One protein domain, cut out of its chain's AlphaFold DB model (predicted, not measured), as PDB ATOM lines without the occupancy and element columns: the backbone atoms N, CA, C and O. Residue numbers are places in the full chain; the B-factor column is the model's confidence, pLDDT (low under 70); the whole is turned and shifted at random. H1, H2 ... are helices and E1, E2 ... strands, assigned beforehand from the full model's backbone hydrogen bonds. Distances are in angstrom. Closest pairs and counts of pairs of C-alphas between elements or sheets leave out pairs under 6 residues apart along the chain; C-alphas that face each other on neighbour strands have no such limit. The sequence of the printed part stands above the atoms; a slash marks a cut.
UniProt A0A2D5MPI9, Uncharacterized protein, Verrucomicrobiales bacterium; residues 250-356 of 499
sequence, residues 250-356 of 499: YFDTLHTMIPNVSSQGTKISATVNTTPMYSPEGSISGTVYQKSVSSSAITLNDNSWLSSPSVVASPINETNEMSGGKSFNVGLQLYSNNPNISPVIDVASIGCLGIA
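What this domain is: This is residues 250 to 356 of the 499 residues of an uncharacterized protein of Verrucomicrobiales bacterium (UniProt A0A2D5MPI9). A long two-stranded ribbon folds back on itself: E1 with E6 makes one limb, E2 with E5 the other, and the turns between them, residues 262 to 265 and 337 to 343, make one end of the long axis. E4 is added beside E1 and short E3 beside E2, giving two small sheets, while H1 and the loops of residues 277 to 290 lie at the opposite end. The printed part has 107 residues, with six named strands and one named helix in the order E1 E2 E3 E4 H1 E5 E6; the sheets run E4 - E1 - E6, antiparallel, and E3 - E2 - E5, with E2 and E5 antiparallel. Its class is mostly strand, though under half of the residues are in named elements. It is elongated, spanning 50 by 26 by 24 A, and only just compact, close to loose, with a radius of gyration of the C-alphas of 15.6 A.

Where its parts are: E1, residues 250 to 257, is 17.4 A long and begins at C-alpha 250, (109.571, 117.587, 49.761). E4, residues 303 to 312, measures 17.0 A, and E6, residues 351 to 355, 13.2 A, ending at C-alpha 355, (105.943, 110.959, 48.771). E2, residues 266 to 273, is 23.7 A long, E5, residues 329 to 336, 23.2 A, and E3, residues 296 to 298, 6.6 A. H1, residues 315 to 321, is 9.9 A long and begins at C-alpha 315, (122.865, 121.745, 47.243).

How they stand to each other: The sheet E4 E1 E6 is strongly twisted; E1 bends by 85 degrees at residue 253 and E4 by 110 degrees at residue 307. E1 and E6 are antiparallel at 146 degrees, with N 257 and O 351 2.8 A apart, within hydrogen-bond range. E4 and E1 are antiparallel at 119 degrees, with N 254 and O 304 at 2.9 A. Residues 260 to 261 pair, antiparallel, with residues 344 to 345. E2 and E5 are antiparallel at 163 degrees, with N 269 and O 333 at 2.9 A. E3 and E2 meet only at a point, where C-alphas 297 and 271 face each other at 4.3 A. Residues 275 to 276 pair, antiparallel, with residues 310 to 311 of E4. H1 is not on either sheet, and every O i to N i+4 pair in it is within hydrogen-bond range.

The domain as a whole: The two C-alphas farthest apart, those of Glu 281 and Asn 340, are 52.8 A apart. The links E2 to E3, with 22 residues, and E5 to E6, with 14, are long. The printed part has no cut, and no printed residue has a pLDDT under 70.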
ATOM      1  N   TYR A 250     110.573 117.580  48.703       97.75
ATOM      2  CA  TYR A 250     109.571 117.587  49.761       97.75
ATOM      3  C   TYR A 250     108.895 116.228  49.922       97.75
ATOM      4  O   TYR A 250     108.621 115.552  48.929       97.75
ATOM      5  N   PHE A 251     108.602 115.839  51.161       97.50
ATOM      6  CA  PHE A 251     107.904 114.596  51.457       97.50
ATOM      7  C   PHE A 251     107.103 114.647  52.764       97.50
ATOM      8  O   PHE A 251     107.522 115.217  53.772       97.50
ATOM      9  N   ASP A 252     105.966 113.961  52.731       96.94
ATOM     10  CA  ASP A 252     105.043 113.723  53.843       96.94
ATOM     11  C   ASP A 252     105.087 112.271  54.325       96.94
ATOM     12  O   ASP A 252     104.758 111.958  55.468       96.94
ATOM     13  N   THR A 253     105.475 111.359  53.434       96.38
ATOM     14  CA  THR A 253     105.677 109.938  53.726       96.38
ATOM     15  C   THR A 253     107.011 109.503  53.146       96.38
ATOM     16  O   THR A 253     107.379 109.887  52.035       96.38
ATOM     17  N   LEU A 254     107.743 108.701  53.912       96.75
ATOM     18  CA  LEU A 254     109.025 108.142  53.514       96.75
ATOM     19  C   LEU A 254     108.883 106.632  53.341       96.75
ATOM     20  O   LEU A 254     108.466 105.945  54.269       96.75
ATOM     21  N   HIS A 255     109.302 106.109  52.194       96.56
ATOM     22  CA  HIS A 255     109.446 104.673  51.977       96.56
ATOM     23  C   HIS A 255     110.911 104.364  51.671       96.56
ATOM     24  O   HIS A 255     111.461 104.815  50.668       96.56
ATOM     25  N   THR A 256     111.577 103.591  52.523       95.44
ATOM     26  CA  THR A 256     112.966 103.174  52.262       95.44
ATOM     27  C   THR A 256     113.010 102.024  51.256       95.44
ATOM     28  O   THR A 256     112.072 101.249  51.145       95.44
ATOM     29  N   MET A 257     114.068 101.925  50.461       95.00
ATOM     30  CA  MET A 257     114.296 100.826  49.519       95.00
ATOM     31  C   MET A 257     115.713 100.320  49.748       95.00
ATOM     32  O   MET A 257     116.647 100.673  49.035       95.00
ATOM     33  N   ILE A 258     115.886  99.566  50.826       95.00
ATOM     34  CA  ILE A 258     117.176  99.080  51.304       95.00
ATOM     35  C   ILE A 258     117.102  97.556  51.352       95.00
ATOM     36  O   ILE A 258     116.533  96.995  52.301       95.00
ATOM     37  N   PRO A 259     117.637  96.853  50.341       95.44
ATOM     38  CA  PRO A 259     117.646  95.401  50.349       95.44
ATOM     39  C   PRO A 259     118.431  94.888  51.554       95.44
ATOM     40  O   PRO A 259     119.541  95.338  51.852       95.44
ATOM     41  N   ASN A 260     117.824  93.964  52.286       93.75
ATOM     42  CA  ASN A 260     118.397  93.439  53.511       93.75
ATOM     43  C   ASN A 260     117.948  92.002  53.770       93.75
ATOM     44  O   ASN A 260     116.914  91.554  53.273       93.75
ATOM     45  N   VAL A 261     118.743  91.290  54.565       93.44
ATOM     46  CA  VAL A 261     118.443  89.944  55.052       93.44
ATOM     47  C   VAL A 261     118.652  89.923  56.560       93.44
ATOM     48  O   VAL A 261     119.772  90.091  57.048       93.44
ATOM     49  N   SER A 262     117.577  89.677  57.304       90.88
ATOM     50  CA  SER A 262     117.616  89.443  58.748       90.88
ATOM     51  C   SER A 262     117.246  87.992  59.054       90.88
ATOM     52  O   SER A 262     116.093  87.590  58.909       90.88
ATOM     53  N   SER A 263     118.228  87.200  59.486       90.69
ATOM     54  CA  SER A 263     118.009  85.829  59.966       90.69
ATOM     55  C   SER A 263     117.516  85.824  61.420       90.69
ATOM     56  O   SER A 263     117.698  86.803  62.148       90.69
ATOM     57  N   GLN A 264     116.930  84.717  61.882       92.69
ATOM     58  CA  GLN A 264     116.508  84.576  63.281       92.69
ATOM     59  C   GLN A 264     117.682  84.835  64.242       92.69
ATOM     60  O   GLN A 264     118.764  84.292  64.055       92.69
ATOM     61  N   GLY A 265     117.468  85.658  65.274       91.44
ATOM     62  CA  GLY A 265     118.526  86.080  66.207       91.44
ATOM     63  C   GLY A 265     119.279  87.348  65.783       91.44
ATOM     64  O   GLY A 265     120.093  87.859  66.550       91.44
ATOM     65  N   THR A 266     118.970  87.898  64.605       94.88
ATOM     66  CA  THR A 266     119.475  89.196  64.132       94.88
ATOM     67  C   THR A 266     118.357  90.232  64.036       94.88
ATOM     68  O   THR A 266     117.185  89.874  63.914       94.88
ATOM     69  N   LYS A 267     118.704  91.521  64.099       93.94
ATOM     70  CA  LYS A 267     117.761  92.631  63.914       93.94
ATOM     71  C   LYS A 267     118.432  93.785  63.173       93.94
ATOM     72  O   LYS A 267     119.590  94.096  63.437       93.94
ATOM     73  N   ILE A 268     117.671  94.431  62.296       95.69
ATOM     74  CA  ILE A 268     118.004  95.726  61.697       95.69
ATOM     75  C   ILE A 268     116.961  96.719  62.201       95.69
ATOM     76  O   ILE A 268     115.765  96.474  62.057       95.69
ATOM     77  N   SER A 269     117.399  97.801  62.840       95.12
ATOM     78  CA  SER A 269     116.510  98.899  63.246       95.12
ATOM     79  C   SER A 269     116.865 100.137  62.440       95.12
ATOM     80  O   SER A 269     118.042 100.477  62.346       95.12
ATOM     81  N   ALA A 270     115.861 100.788  61.859       95.94
ATOM     82  CA  ALA A 270     116.048 101.959  61.020       95.94
ATOM     83  C   ALA A 270     115.566 103.221  61.739       95.94
ATOM     84  O   ALA A 270     114.485 103.243  62.335       95.94
ATOM     85  N   THR A 271     116.375 104.270  61.681       96.81
ATOM     86  CA  THR A 271     116.030 105.599  62.174       96.81
ATOM     87  C   THR A 271     116.363 106.651  61.126       96.81
ATOM     88  O   THR A 271     117.183 106.415  60.240       96.81
ATOM     89  N   VAL A 272     115.714 107.809  61.206       97.06
ATOM     90  CA  VAL A 272     115.947 108.929  60.293       97.06
ATOM     91  C   VAL A 272     116.110 110.240  61.037       97.06
ATOM     92  O   VAL A 272     115.459 110.469  62.059       97.06
ATOM     93  N   ASN A 273     116.935 111.119  60.482       97.12
ATOM     94  CA  ASN A 273     116.962 112.533  60.824       97.12
ATOM     95  C   ASN A 273     116.474 113.311  59.604       97.12
ATOM     96  O   ASN A 273     117.080 113.232  58.531       97.12
ATOM     97  N   THR A 274     115.371 114.034  59.767       97.12
ATOM     98  CA  THR A 274     114.736 114.802  58.693       97.12
ATOM     99  C   THR A 274     114.935 116.296  58.912       97.12
ATOM    100  O   THR A 274     115.233 116.746  60.022       97.12
ATOM    101  N   THR A 275     114.793 117.070  57.839       98.06
ATOM    102  CA  THR A 275     114.830 118.531  57.889       98.06
ATOM    103  C   THR A 275     113.417 119.072  57.696       98.06
ATOM    104  O   THR A 275     112.819 118.784  56.658       98.06
ATOM    105  N   PRO A 276     112.861 119.823  58.663       97.69
ATOM    106  CA  PRO A 276     111.527 120.397  58.545       97.69
ATOM    107  C   PRO A 276     111.403 121.385  57.383       97.69
ATOM    108  O   PRO A 276     112.337 122.123  57.064       97.69
ATOM    109  N   MET A 277     110.208 121.436  56.809       97.94
ATOM    110  CA  MET A 277     109.764 122.465  55.870       97.94
ATOM    111  C   MET A 277     108.303 122.790  56.171       97.94
ATOM    112  O   MET A 277     107.598 121.955  56.733       97.94
ATOM    113  N   TYR A 278     107.843 123.989  55.826       97.44
ATOM    114  CA  TYR A 278     106.418 124.299  55.894       97.44
ATOM    115  C   TYR A 278     105.632 123.480  54.869       97.44
ATOM    116  O   TYR A 278     106.123 123.218  53.774       97.44
ATOM    117  N   SER A 279     104.388 123.137  55.182       95.75
ATOM    118  CA  SER A 279     103.405 122.869  54.140       95.75
ATOM    119  C   SER A 279     103.117 124.155  53.351       95.75
ATOM    120  O   SER A 279     103.335 125.253  53.870       95.75
ATOM    121  N   PRO A 280     102.568 124.056  52.129       93.50
ATOM    122  CA  PRO A 280     102.130 125.229  51.366       93.50
ATOM    123  C   PRO A 280     101.194 126.168  52.150       93.50
ATOM    124  O   PRO A 280     101.208 127.373  51.935       93.50
ATOM    125  N   GLU A 281     100.445 125.618  53.109       94.12
ATOM    126  CA  GLU A 281      99.482 126.329  53.958       94.12
ATOM    127  C   GLU A 281     100.041 126.689  55.350       94.12
ATOM    128  O   GLU A 281      99.290 126.995  56.278       94.12
ATOM    129  N   GLY A 282     101.364 126.620  55.536       92.94
ATOM    130  CA  GLY A 282     102.040 127.135  56.730       92.94
ATOM    131  C   GLY A 282     102.094 126.199  57.945       92.94
ATOM    132  O   GLY A 282     102.452 126.644  59.036       92.94
ATOM    133  N   SER A 283     101.798 124.905  57.799       95.00
ATOM    134  CA  SER A 283     101.971 123.912  58.873       95.00
ATOM    135  C   SER A 283     103.417 123.405  58.946       95.00
ATOM    136  O   SER A 283     103.987 123.031  57.928       95.00
ATOM    137  N   ILE A 284     104.022 123.360  60.136       96.19
ATOM    138  CA  ILE A 284     105.388 122.852  60.346       96.19
ATOM    139  C   ILE A 284     105.555 122.278  61.758       96.19
ATOM    140  O   ILE A 284     104.859 122.681  62.692       96.19
ATOM    141  N   SER A 285     106.530 121.383  61.932       95.25
ATOM    142  CA  SER A 285     107.069 121.007  63.241       95.25
ATOM    143  C   SER A 285     108.596 121.086  63.223       95.25
ATOM    144  O   SER A 285     109.251 120.356  62.484       95.25
ATOM    145  N   GLY A 286     109.160 121.989  64.030       95.19
ATOM    146  CA  GLY A 286     110.585 122.327  64.023       95.19
ATOM    147  C   GLY A 286     110.874 123.632  63.278       95.19
ATOM    148  O   GLY A 286     109.987 124.466  63.111       95.19
ATOM    149  N   THR A 287     112.122 123.808  62.848       97.00
ATOM    150  CA  THR A 287     112.588 125.009  62.140       97.00
ATOM    151  C   THR A 287     113.030 124.631  60.734       97.00
ATOM    152  O   THR A 287     113.724 123.629  60.549       97.00
ATOM    153  N   VAL A 288     112.654 125.448  59.750       97.50
ATOM    154  CA  VAL A 288     113.050 125.255  58.350       97.50
ATOM    155  C   VAL A 288     114.576 125.165  58.230       97.50
ATOM    156  O   VAL A 288     115.295 125.910  58.893       97.50
ATOM    157  N   TYR A 289     115.062 124.227  57.414       97.62
ATOM    158  CA  TYR A 289     116.492 123.969  57.178       97.62
ATOM    159  C   TYR A 289     117.321 123.603  58.427       97.62
ATOM    160  O   TYR A 289     118.545 123.519  58.363       97.62
ATOM    161  N   GLN A 290     116.688 123.281  59.562       97.44
ATOM    162  CA  GLN A 290     117.383 122.728  60.728       97.44
ATOM    163  C   GLN A 290     117.128 121.225  60.840       97.44
ATOM    164  O   GLN A 290     116.111 120.797  61.388       97.44
ATOM    165  N   LYS A 291     118.068 120.409  60.341       97.31
ATOM    166  CA  LYS A 291     117.990 118.944  60.465       97.31
ATOM    167  C   LYS A 291     117.858 118.535  61.930       97.31
ATOM    168  O   LYS A 291     118.600 119.019  62.788       97.31
ATOM    169  N   SER A 292     116.952 117.602  62.212       94.50
ATOM    170  CA  SER A 292     116.758 117.097  63.567       94.50
ATOM    171  C   SER A 292     118.048 116.477  64.117       94.50
ATOM    172  O   SER A 292     118.730 115.704  63.444       94.50
ATOM    173  N   VAL A 293     118.375 116.778  65.375       90.88
ATOM    174  CA  VAL A 293     119.492 116.124  66.086       90.88
ATOM    175  C   VAL A 293     119.071 114.789  66.702       90.88
ATOM    176  O   VAL A 293     119.887 113.883  66.842       90.88
ATOM    177  N   SER A 294     117.784 114.637  67.025       91.19
ATOM    178  CA  SER A 294     117.185 113.368  67.435       91.19
ATOM    179  C   SER A 294     116.644 112.618  66.224       91.19
ATOM    180  O   SER A 294     115.937 113.192  65.392       91.19
ATOM    181  N   SER A 295     116.955 111.326  66.156       92.69
ATOM    182  CA  SER A 295     116.450 110.443  65.112       92.69
ATOM    183  C   SER A 295     115.075 109.878  65.478       92.69
ATOM    184  O   SER A 295     114.872 109.478  66.627       92.69
ATOM    185  N   SER A 296     114.181 109.752  64.503       94.31
ATOM    186  CA  SER A 296     112.890 109.063  64.635       94.31
ATOM    187  C   SER A 296     112.980 107.650  64.073       94.31
ATOM    188  O   SER A 296     113.616 107.440  63.043       94.31
ATOM    189  N   ALA A 297     112.358 106.671  64.729       95.50
ATOM    190  CA  ALA A 297     112.313 105.302  64.217       95.50
ATOM    191  C   ALA A 297     111.375 105.190  63.006       95.50
ATOM    192  O   ALA A 297     110.310 105.805  62.991       95.50
ATOM    193  N   ILE A 298     111.764 104.371  62.030       95.50
ATOM    194  CA  ILE A 298     110.949 104.032  60.859       95.50
ATOM    195  C   ILE A 298     110.911 102.519  60.654       95.50
ATOM    196  O   ILE A 298     111.818 101.792  61.077       95.50
ATOM    197  N   THR A 299     109.878 102.042  59.966       92.81
ATOM    198  CA  THR A 299     109.844 100.660  59.483       92.81
ATOM    199  C   THR A 299     110.647 100.579  58.187       92.81
ATOM    200  O   THR A 299     110.426 101.340  57.248       92.81
ATOM    201  N   LEU A 300     111.628  99.676  58.144       92.62
ATOM    202  CA  LEU A 300     112.479  99.488  56.972       92.62
ATOM    203  C   LEU A 300     111.668  98.866  55.827       92.62
ATOM    204  O   LEU A 300     111.019  97.843  56.025       92.62
ATOM    205  N   ASN A 301     111.768  99.446  54.633       94.00
ATOM    206  CA  ASN A 301     111.065  99.031  53.415       94.00
ATOM    207  C   ASN A 301     109.535  99.040  53.496       94.00
ATOM    208  O   ASN A 301     108.883  98.265  52.801       94.00
ATOM    209  N   ASP A 302     108.983  99.924  54.322       95.38
ATOM    210  CA  ASP A 302     107.551 100.189  54.401       95.38
ATOM    211  C   ASP A 302     107.306 101.704  54.455       95.38
ATOM    212  O   ASP A 302     108.227 102.498  54.700       95.38
ATOM    213  N   ASN A 303     106.060 102.108  54.231       95.06
ATOM    214  CA  ASN A 303     105.638 103.491  54.366       95.06
ATOM    215  C   ASN A 303     105.759 103.945  55.823       95.06
ATOM    216  O   ASN A 303     105.213 103.348  56.747       95.06
ATOM    217  N   SER A 304     106.466 105.050  56.013       94.81
ATOM    218  CA  SER A 304     106.573 105.755  57.283       94.81
ATOM    219  C   SER A 304     105.935 107.128  57.131       94.81
ATOM    220  O   SER A 304     106.488 108.016  56.480       94.81
ATOM    221  N   TRP A 305     104.746 107.281  57.709       93.62
ATOM    222  CA  TRP A 305     103.984 108.527  57.693       93.62
ATOM    223  C   TRP A 305     104.535 109.503  58.728       93.62
ATOM    224  O   TRP A 305     104.661 109.165  59.909       93.62
ATOM    225  N   LEU A 306     104.863 110.713  58.287       93.12
ATOM    226  CA  LEU A 306     105.304 111.783  59.174       93.12
ATOM    227  C   LEU A 306     104.091 112.499  59.779       93.12
ATOM    228  O   LEU A 306     102.998 112.483  59.224       93.12
ATOM    229  N   SER A 307     104.285 113.166  60.917       91.44
ATOM    230  CA  SER A 307     103.268 114.063  61.492       91.44
ATOM    231  C   SER A 307     103.309 115.468  60.884       91.44
ATOM    232  O   SER A 307     102.354 116.239  61.005       91.44
ATOM    233  N   SER A 308     104.440 115.831  60.284       93.25
ATOM    234  CA  SER A 308     104.693 117.132  59.672       93.25
ATOM    235  C   SER A 308     105.702 116.979  58.535       93.25
ATOM    236  O   SER A 308     106.565 116.097  58.614       93.25
ATOM    237  N   PRO A 309     105.606 117.821  57.498       96.25
ATOM    238  CA  PRO A 309     106.400 117.651  56.296       96.25
ATOM    239  C   PRO A 309     107.895 117.857  56.521       96.25
ATOM    240  O   PRO A 309     108.347 118.519  57.460       96.25
ATOM    241  N   SER A 310     108.682 117.255  55.637       97.25
ATOM    242  CA  SER A 310     110.138 117.346  55.638       97.25
ATOM    243  C   SER A 310     110.681 117.475  54.217       97.25
ATOM    244  O   SER A 310     109.986 117.207  53.238       97.25
ATOM    245  N   VAL A 311     111.939 117.892  54.102       98.00
ATOM    246  CA  VAL A 311     112.645 118.031  52.825       98.00
ATOM    247  C   VAL A 311     113.999 117.342  52.850       98.00
ATOM    248  O   VAL A 311     114.679 117.278  53.877       98.00
ATOM    249  N   VAL A 312     114.407 116.861  51.680       98.19
ATOM    250  CA  VAL A 312     115.818 116.769  51.309       98.19
ATOM    251  C   VAL A 312     116.140 118.054  50.552       98.19
ATOM    252  O   VAL A 312     115.516 118.343  49.533       98.19
ATOM    253  N   ALA A 313     117.063 118.851  51.073       98.44
ATOM    254  CA  ALA A 313     117.388 120.162  50.537       98.44
ATOM    255  C   ALA A 313     118.301 120.068  49.304       98.44
ATOM    256  O   ALA A 313     119.136 119.167  49.173       98.44
ATOM    257  N   SER A 314     118.147 121.026  48.395       98.19
ATOM    258  CA  SER A 314     119.033 121.222  47.253       98.19
ATOM    259  C   SER A 314     120.452 121.602  47.701       98.19
ATOM    260  O   SER A 314     120.620 122.169  48.782       98.19
ATOM    261  N   PRO A 315     121.495 121.380  46.875       98.12
ATOM    262  CA  PRO A 315     122.865 121.745  47.243       98.12
ATOM    263  C   PRO A 315     123.049 123.220  47.636       98.12
ATOM    264  O   PRO A 315     123.856 123.522  48.516       98.12
ATOM    265  N   ILE A 316     122.299 124.140  47.015       98.19
ATOM    266  CA  ILE A 316     122.366 125.567  47.352       98.19
ATOM    267  C   ILE A 316     121.729 125.854  48.720       98.19
ATOM    268  O   ILE A 316     122.319 126.587  49.509       98.19
ATOM    269  N   ASN A 317     120.602 125.210  49.050       98.44
ATOM    270  CA  ASN A 317     119.979 125.306  50.375       98.44
ATOM    271  C   ASN A 317     120.834 124.632  51.459       98.44
ATOM    272  O   ASN A 317     121.024 125.207  52.526       98.44
ATOM    273  N   GLU A 318     121.428 123.462  51.187       98.44
ATOM    274  CA  GLU A 318     122.384 122.829  52.110       98.44
ATOM    275  C   GLU A 318     123.567 123.763  52.401       98.44
ATOM    276  O   GLU A 318     123.986 123.914  53.547       98.44
ATOM    277  N   THR A 319     124.090 124.440  51.377       97.94
ATOM    278  CA  THR A 319     125.223 125.364  51.521       97.94
ATOM    279  C   THR A 319     124.849 126.602  52.335       97.94
ATOM    280  O   THR A 319     125.511 126.892  53.333       97.94
ATOM    281  N   ASN A 320     123.794 127.310  51.933       97.88
ATOM    282  CA  ASN A 320     123.479 128.637  52.465       97.88
ATOM    283  C   ASN A 320     122.677 128.581  53.769       97.88
ATOM    284  O   ASN A 320     122.955 129.348  54.687       97.88
ATOM    285  N   GLU A 321     121.744 127.635  53.884       97.88
ATOM    286  CA  GLU A 321     120.825 127.548  55.026       97.88
ATOM    287  C   GLU A 321     121.269 126.499  56.059       97.88
ATOM    288  O   GLU A 321     120.853 126.551  57.215       97.88
ATOM    289  N   MET A 322     122.150 125.560  55.677       97.38
ATOM    290  CA  MET A 322     122.603 124.458  56.545       97.38
ATOM    291  C   MET A 322     124.122 124.408  56.755       97.38
ATOM    292  O   MET A 322     124.648 123.403  57.240       97.38
ATOM    293  N   SER A 323     124.851 125.478  56.412       96.75
ATOM    294  CA  SER A 323     126.320 125.557  56.541       96.75
ATOM    295  C   SER A 323     127.067 124.413  55.828       96.75
ATOM    296  O   SER A 323     128.086 123.920  56.314       96.75
ATOM    297  N   GLY A 324     126.535 123.950  54.694       96.25
ATOM    298  CA  GLY A 324     127.052 122.820  53.911       96.25
ATOM    299  C   GLY A 324     126.686 121.432  54.454       96.25
ATOM    300  O   GLY A 324     127.126 120.424  53.899       96.25
ATOM    301  N   GLY A 325     125.909 121.356  55.537       96.94
ATOM    302  CA  GLY A 325     125.467 120.102  56.140       96.94
ATOM    303  C   GLY A 325     124.421 119.367  55.300       96.94
ATOM    304  O   GLY A 325     123.573 119.974  54.653       96.94
ATOM    305  N   LYS A 326     124.451 118.031  55.353       97.50
ATOM    306  CA  LYS A 326     123.471 117.175  54.671       97.50
ATOM    307  C   LYS A 326     122.098 117.264  55.318       97.50
ATOM    308  O   LYS A 326     121.998 117.227  56.547       97.50
ATOM    309  N   SER A 327     121.056 117.330  54.501       97.88
ATOM    310  CA  SER A 327     119.675 117.590  54.923       97.88
ATOM    311  C   SER A 327     118.881 116.359  55.363       97.88
ATOM    312  O   SER A 327     117.864 116.487  56.044       97.88
ATOM    313  N   PHE A 328     119.348 115.153  55.057       97.69
ATOM    314  CA  PHE A 328     118.640 113.931  55.418       97.69
ATOM    315  C   PHE A 328     119.612 112.799  55.729       97.69
ATOM    316  O   PHE A 328     120.625 112.638  55.050       97.69
ATOM    317  N   ASN A 329     119.296 112.025  56.769       96.94
ATOM    318  CA  ASN A 329     120.093 110.879  57.190       96.94
ATOM    319  C   ASN A 329     119.207 109.668  57.490       96.94
ATOM    320  O   ASN A 329     118.159 109.817  58.121       96.94
ATOM    321  N   VAL A 330     119.667 108.479  57.096       96.75
ATOM    322  CA  VAL A 330     119.117 107.185  57.522       96.75
ATOM    323  C   VAL A 330     120.185 106.423  58.300       96.75
ATOM    324  O   VAL A 330     121.257 106.125  57.772       96.75
ATOM    325  N   GLY A 331     119.878 106.063  59.543       96.06
ATOM    326  CA  GLY A 331     120.697 105.208  60.393       96.06
ATOM    327  C   GLY A 331     120.153 103.783  60.439       96.06
ATOM    328  O   GLY A 331     118.984 103.573  60.751       96.06
ATOM    329  N   LEU A 332     121.000 102.791  60.166       96.50
ATOM    330  CA  LEU A 332     120.690 101.369  60.301       96.50
ATOM    331  C   LEU A 332     121.533 100.760  61.414       96.50
ATOM    332  O   LEU A 332     122.748 100.590  61.287       96.50
ATOM    333  N   GLN A 333     120.873 100.423  62.515       95.69
ATOM    334  CA  GLN A 333     121.493  99.746  63.638       95.69
ATOM    335  C   GLN A 333     121.389  98.231  63.452       95.69
ATOM    336  O   GLN A 333     120.288  97.681  63.354       95.69
ATOM    337  N   LEU A 334     122.541  97.563  63.418       95.19
ATOM    338  CA  LEU A 334     122.647  96.120  63.232       95.19
ATOM    339  C   LEU A 334     122.862  95.421  64.574       95.19
ATOM    340  O   LEU A 334     123.696  95.830  65.380       95.19
ATOM    341  N   TYR A 335     122.131  94.336  64.798       94.88
ATOM    342  CA  TYR A 335     122.224  93.528  66.008       94.88
ATOM    343  C   TYR A 335     122.250  92.037  65.675       94.88
ATOM    344  O   TYR A 335     121.536  91.577  64.781       94.88
ATOM    345  N   SER A 336     123.031  91.275  66.444       94.69
ATOM    346  CA  SER A 336     123.008  89.814  66.466       94.69
ATOM    347  C   SER A 336     123.207  89.309  67.893       94.69
ATOM    348  O   SER A 336     124.079  89.800  68.609       94.69
ATOM    349  N   ASN A 337     122.426  88.309  68.299       94.12
ATOM    350  CA  ASN A 337     122.622  87.595  69.564       94.12
ATOM    351  C   ASN A 337     123.484  86.329  69.418       94.12
ATOM    352  O   ASN A 337     123.726  85.635  70.406       94.12
ATOM    353  N   ASN A 338     123.931  86.011  68.200       91.56
ATOM    354  CA  ASN A 338     124.691  84.808  67.896       91.56
ATOM    355  C   ASN A 338     125.930  85.179  67.065       91.56
ATOM    356  O   ASN A 338     125.789  85.678  65.947       91.56
ATOM    357  N   PRO A 339     127.149  84.884  67.550       92.56
ATOM    358  CA  PRO A 339     128.381  85.274  66.868       92.56
ATOM    359  C   PRO A 339     128.553  84.612  65.495       92.56
ATOM    360  O   PRO A 339     129.405  85.032  64.725       92.56
ATOM    361  N   ASN A 340     127.767  83.592  65.148       90.69
ATOM    362  CA  ASN A 340     127.889  82.893  63.867       90.69
ATOM    363  C   ASN A 340     127.034  83.503  62.743       90.69
ATOM    364  O   ASN A 340     127.151  83.064  61.601       90.69
ATOM    365  N   ILE A 341     126.168  84.475  63.045       91.69
ATOM    366  CA  ILE A 341     125.254  85.096  62.075       91.69
ATOM    367  C   ILE A 341     125.261  86.618  62.223       91.69
ATOM    368  O   ILE A 341     125.438  87.151  63.318       91.69
ATOM    369  N   SER A 342     125.037  87.318  61.115       91.81
ATOM    370  CA  SER A 342     124.897  88.774  61.063       91.81
ATOM    371  C   SER A 342     123.701  89.124  60.185       91.81
ATOM    372  O   SER A 342     123.459  88.420  59.201       91.81
ATOM    373  N   PRO A 343     122.966  90.205  60.494       94.12
ATOM    374  CA  PRO A 343     122.121  90.825  59.486       94.12
ATOM    375  C   PRO A 343     122.994  91.335  58.328       94.12
ATOM    376  O   PRO A 343     124.169  91.668  58.525       94.12
ATOM    377  N   VAL A 344     122.426  91.390  57.126       92.44
ATOM    378  CA  VAL A 344     123.113  91.840  55.908       92.44
ATOM    379  C   VAL A 344     122.298  92.947  55.253       92.44
ATOM    380  O   VAL A 344     121.075  92.848  55.175       92.44
ATOM    381  N   ILE A 345     122.983  93.986  54.779       94.19
ATOM    382  CA  ILE A 345     122.424  95.067  53.963       94.19
ATOM    383  C   ILE A 345     123.192  95.086  52.645       94.19
ATOM    384  O   ILE A 345     124.423  95.017  52.658       94.19
ATOM    385  N   ASP A 346     122.479  95.200  51.531       93.06
ATOM    386  CA  ASP A 346     123.090  95.494  50.239       93.06
ATOM    387  C   ASP A 346     123.132  97.008  50.033       93.06
ATOM    388  O   ASP A 346     122.095  97.666  50.029       93.06
ATOM    389  N   VAL A 347     124.336  97.557  49.877       92.38
ATOM    390  CA  VAL A 347     124.561  98.994  49.668       92.38
ATOM    391  C   VAL A 347     124.582  99.391  48.190       92.38
ATOM    392  O   VAL A 347     124.630 100.581  47.890       92.38
ATOM    393  N   ALA A 348     124.551  98.430  47.260       91.19
ATOM    394  CA  ALA A 348     124.674  98.706  45.829       91.19
ATOM    395  C   ALA A 348     123.411  99.340  45.220       91.19
ATOM    396  O   ALA A 348     123.510 100.069  44.235       91.19
ATOM    397  N   SER A 349     122.235  99.080  45.795       87.81
ATOM    398  CA  SER A 349     120.945  99.539  45.259       87.81
ATOM    399  C   SER A 349     120.031 100.130  46.337       87.81
ATOM    400  O   SER A 349     118.836  99.833  46.375       87.81
ATOM    401  N   ILE A 350     120.597 100.931  47.241       93.31
ATOM    402  CA  ILE A 350     119.833 101.607  48.297       93.31
ATOM    403  C   ILE A 350     119.184 102.895  47.799       93.31
ATOM    404  O   ILE A 350     119.727 103.605  46.953       93.31
ATOM    405  N   GLY A 351     118.044 103.238  48.387       93.44
ATOM    406  CA  GLY A 351     117.405 104.526  48.173       93.44
ATOM    407  C   GLY A 351     116.235 104.761  49.115       93.44
ATOM    408  O   GLY A 351     115.936 103.959  50.003       93.44
ATOM    409  N   CYS A 352     115.551 105.874  48.898       93.12
ATOM    410  CA  CYS A 352     114.273 106.172  49.520       93.12
ATOM    411  C   CYS A 352     113.351 106.863  48.513       93.12
ATOM    412  O   CYS A 352     113.803 107.513  47.570       93.12
ATOM    413  N   LEU A 353     112.052 106.700  48.723       95.12
ATOM    414  CA  LEU A 353     111.001 107.435  48.044       95.12
ATOM    415  C   LEU A 353     110.419 108.427  49.046       95.12
ATOM    416  O   LEU A 353     109.924 108.031  50.103       95.12
ATOM    417  N   GLY A 354     110.501 109.710  48.709       94.69
ATOM    418  CA  GLY A 354     109.727 110.757  49.361       94.69
ATOM    419  C   GLY A 354     108.407 110.934  48.619       94.69
ATOM    420  O   GLY A 354     108.408 111.154  47.408       94.69
ATOM    421  N   ILE A 355     107.290 110.808  49.327       96.31
ATOM    422  CA  ILE A 355     105.943 110.959  48.771       96.31
ATOM    423  C   ILE A 355     105.382 112.287  49.275       96.31
ATOM    424  O   ILE A 355     105.252 112.474  50.483       96.31
ATOM    425  N   ALA A 356     105.069 113.193  48.349       96.00
ATOM    426  CA  ALA A 356     104.460 114.489  48.624       96.00
ATOM    427  C   ALA A 356     102.958 114.440  48.320       96.00
ATOM    428  O   ALA A 356     102.550 114.255  47.170       96.00
TER     429      ALA A 356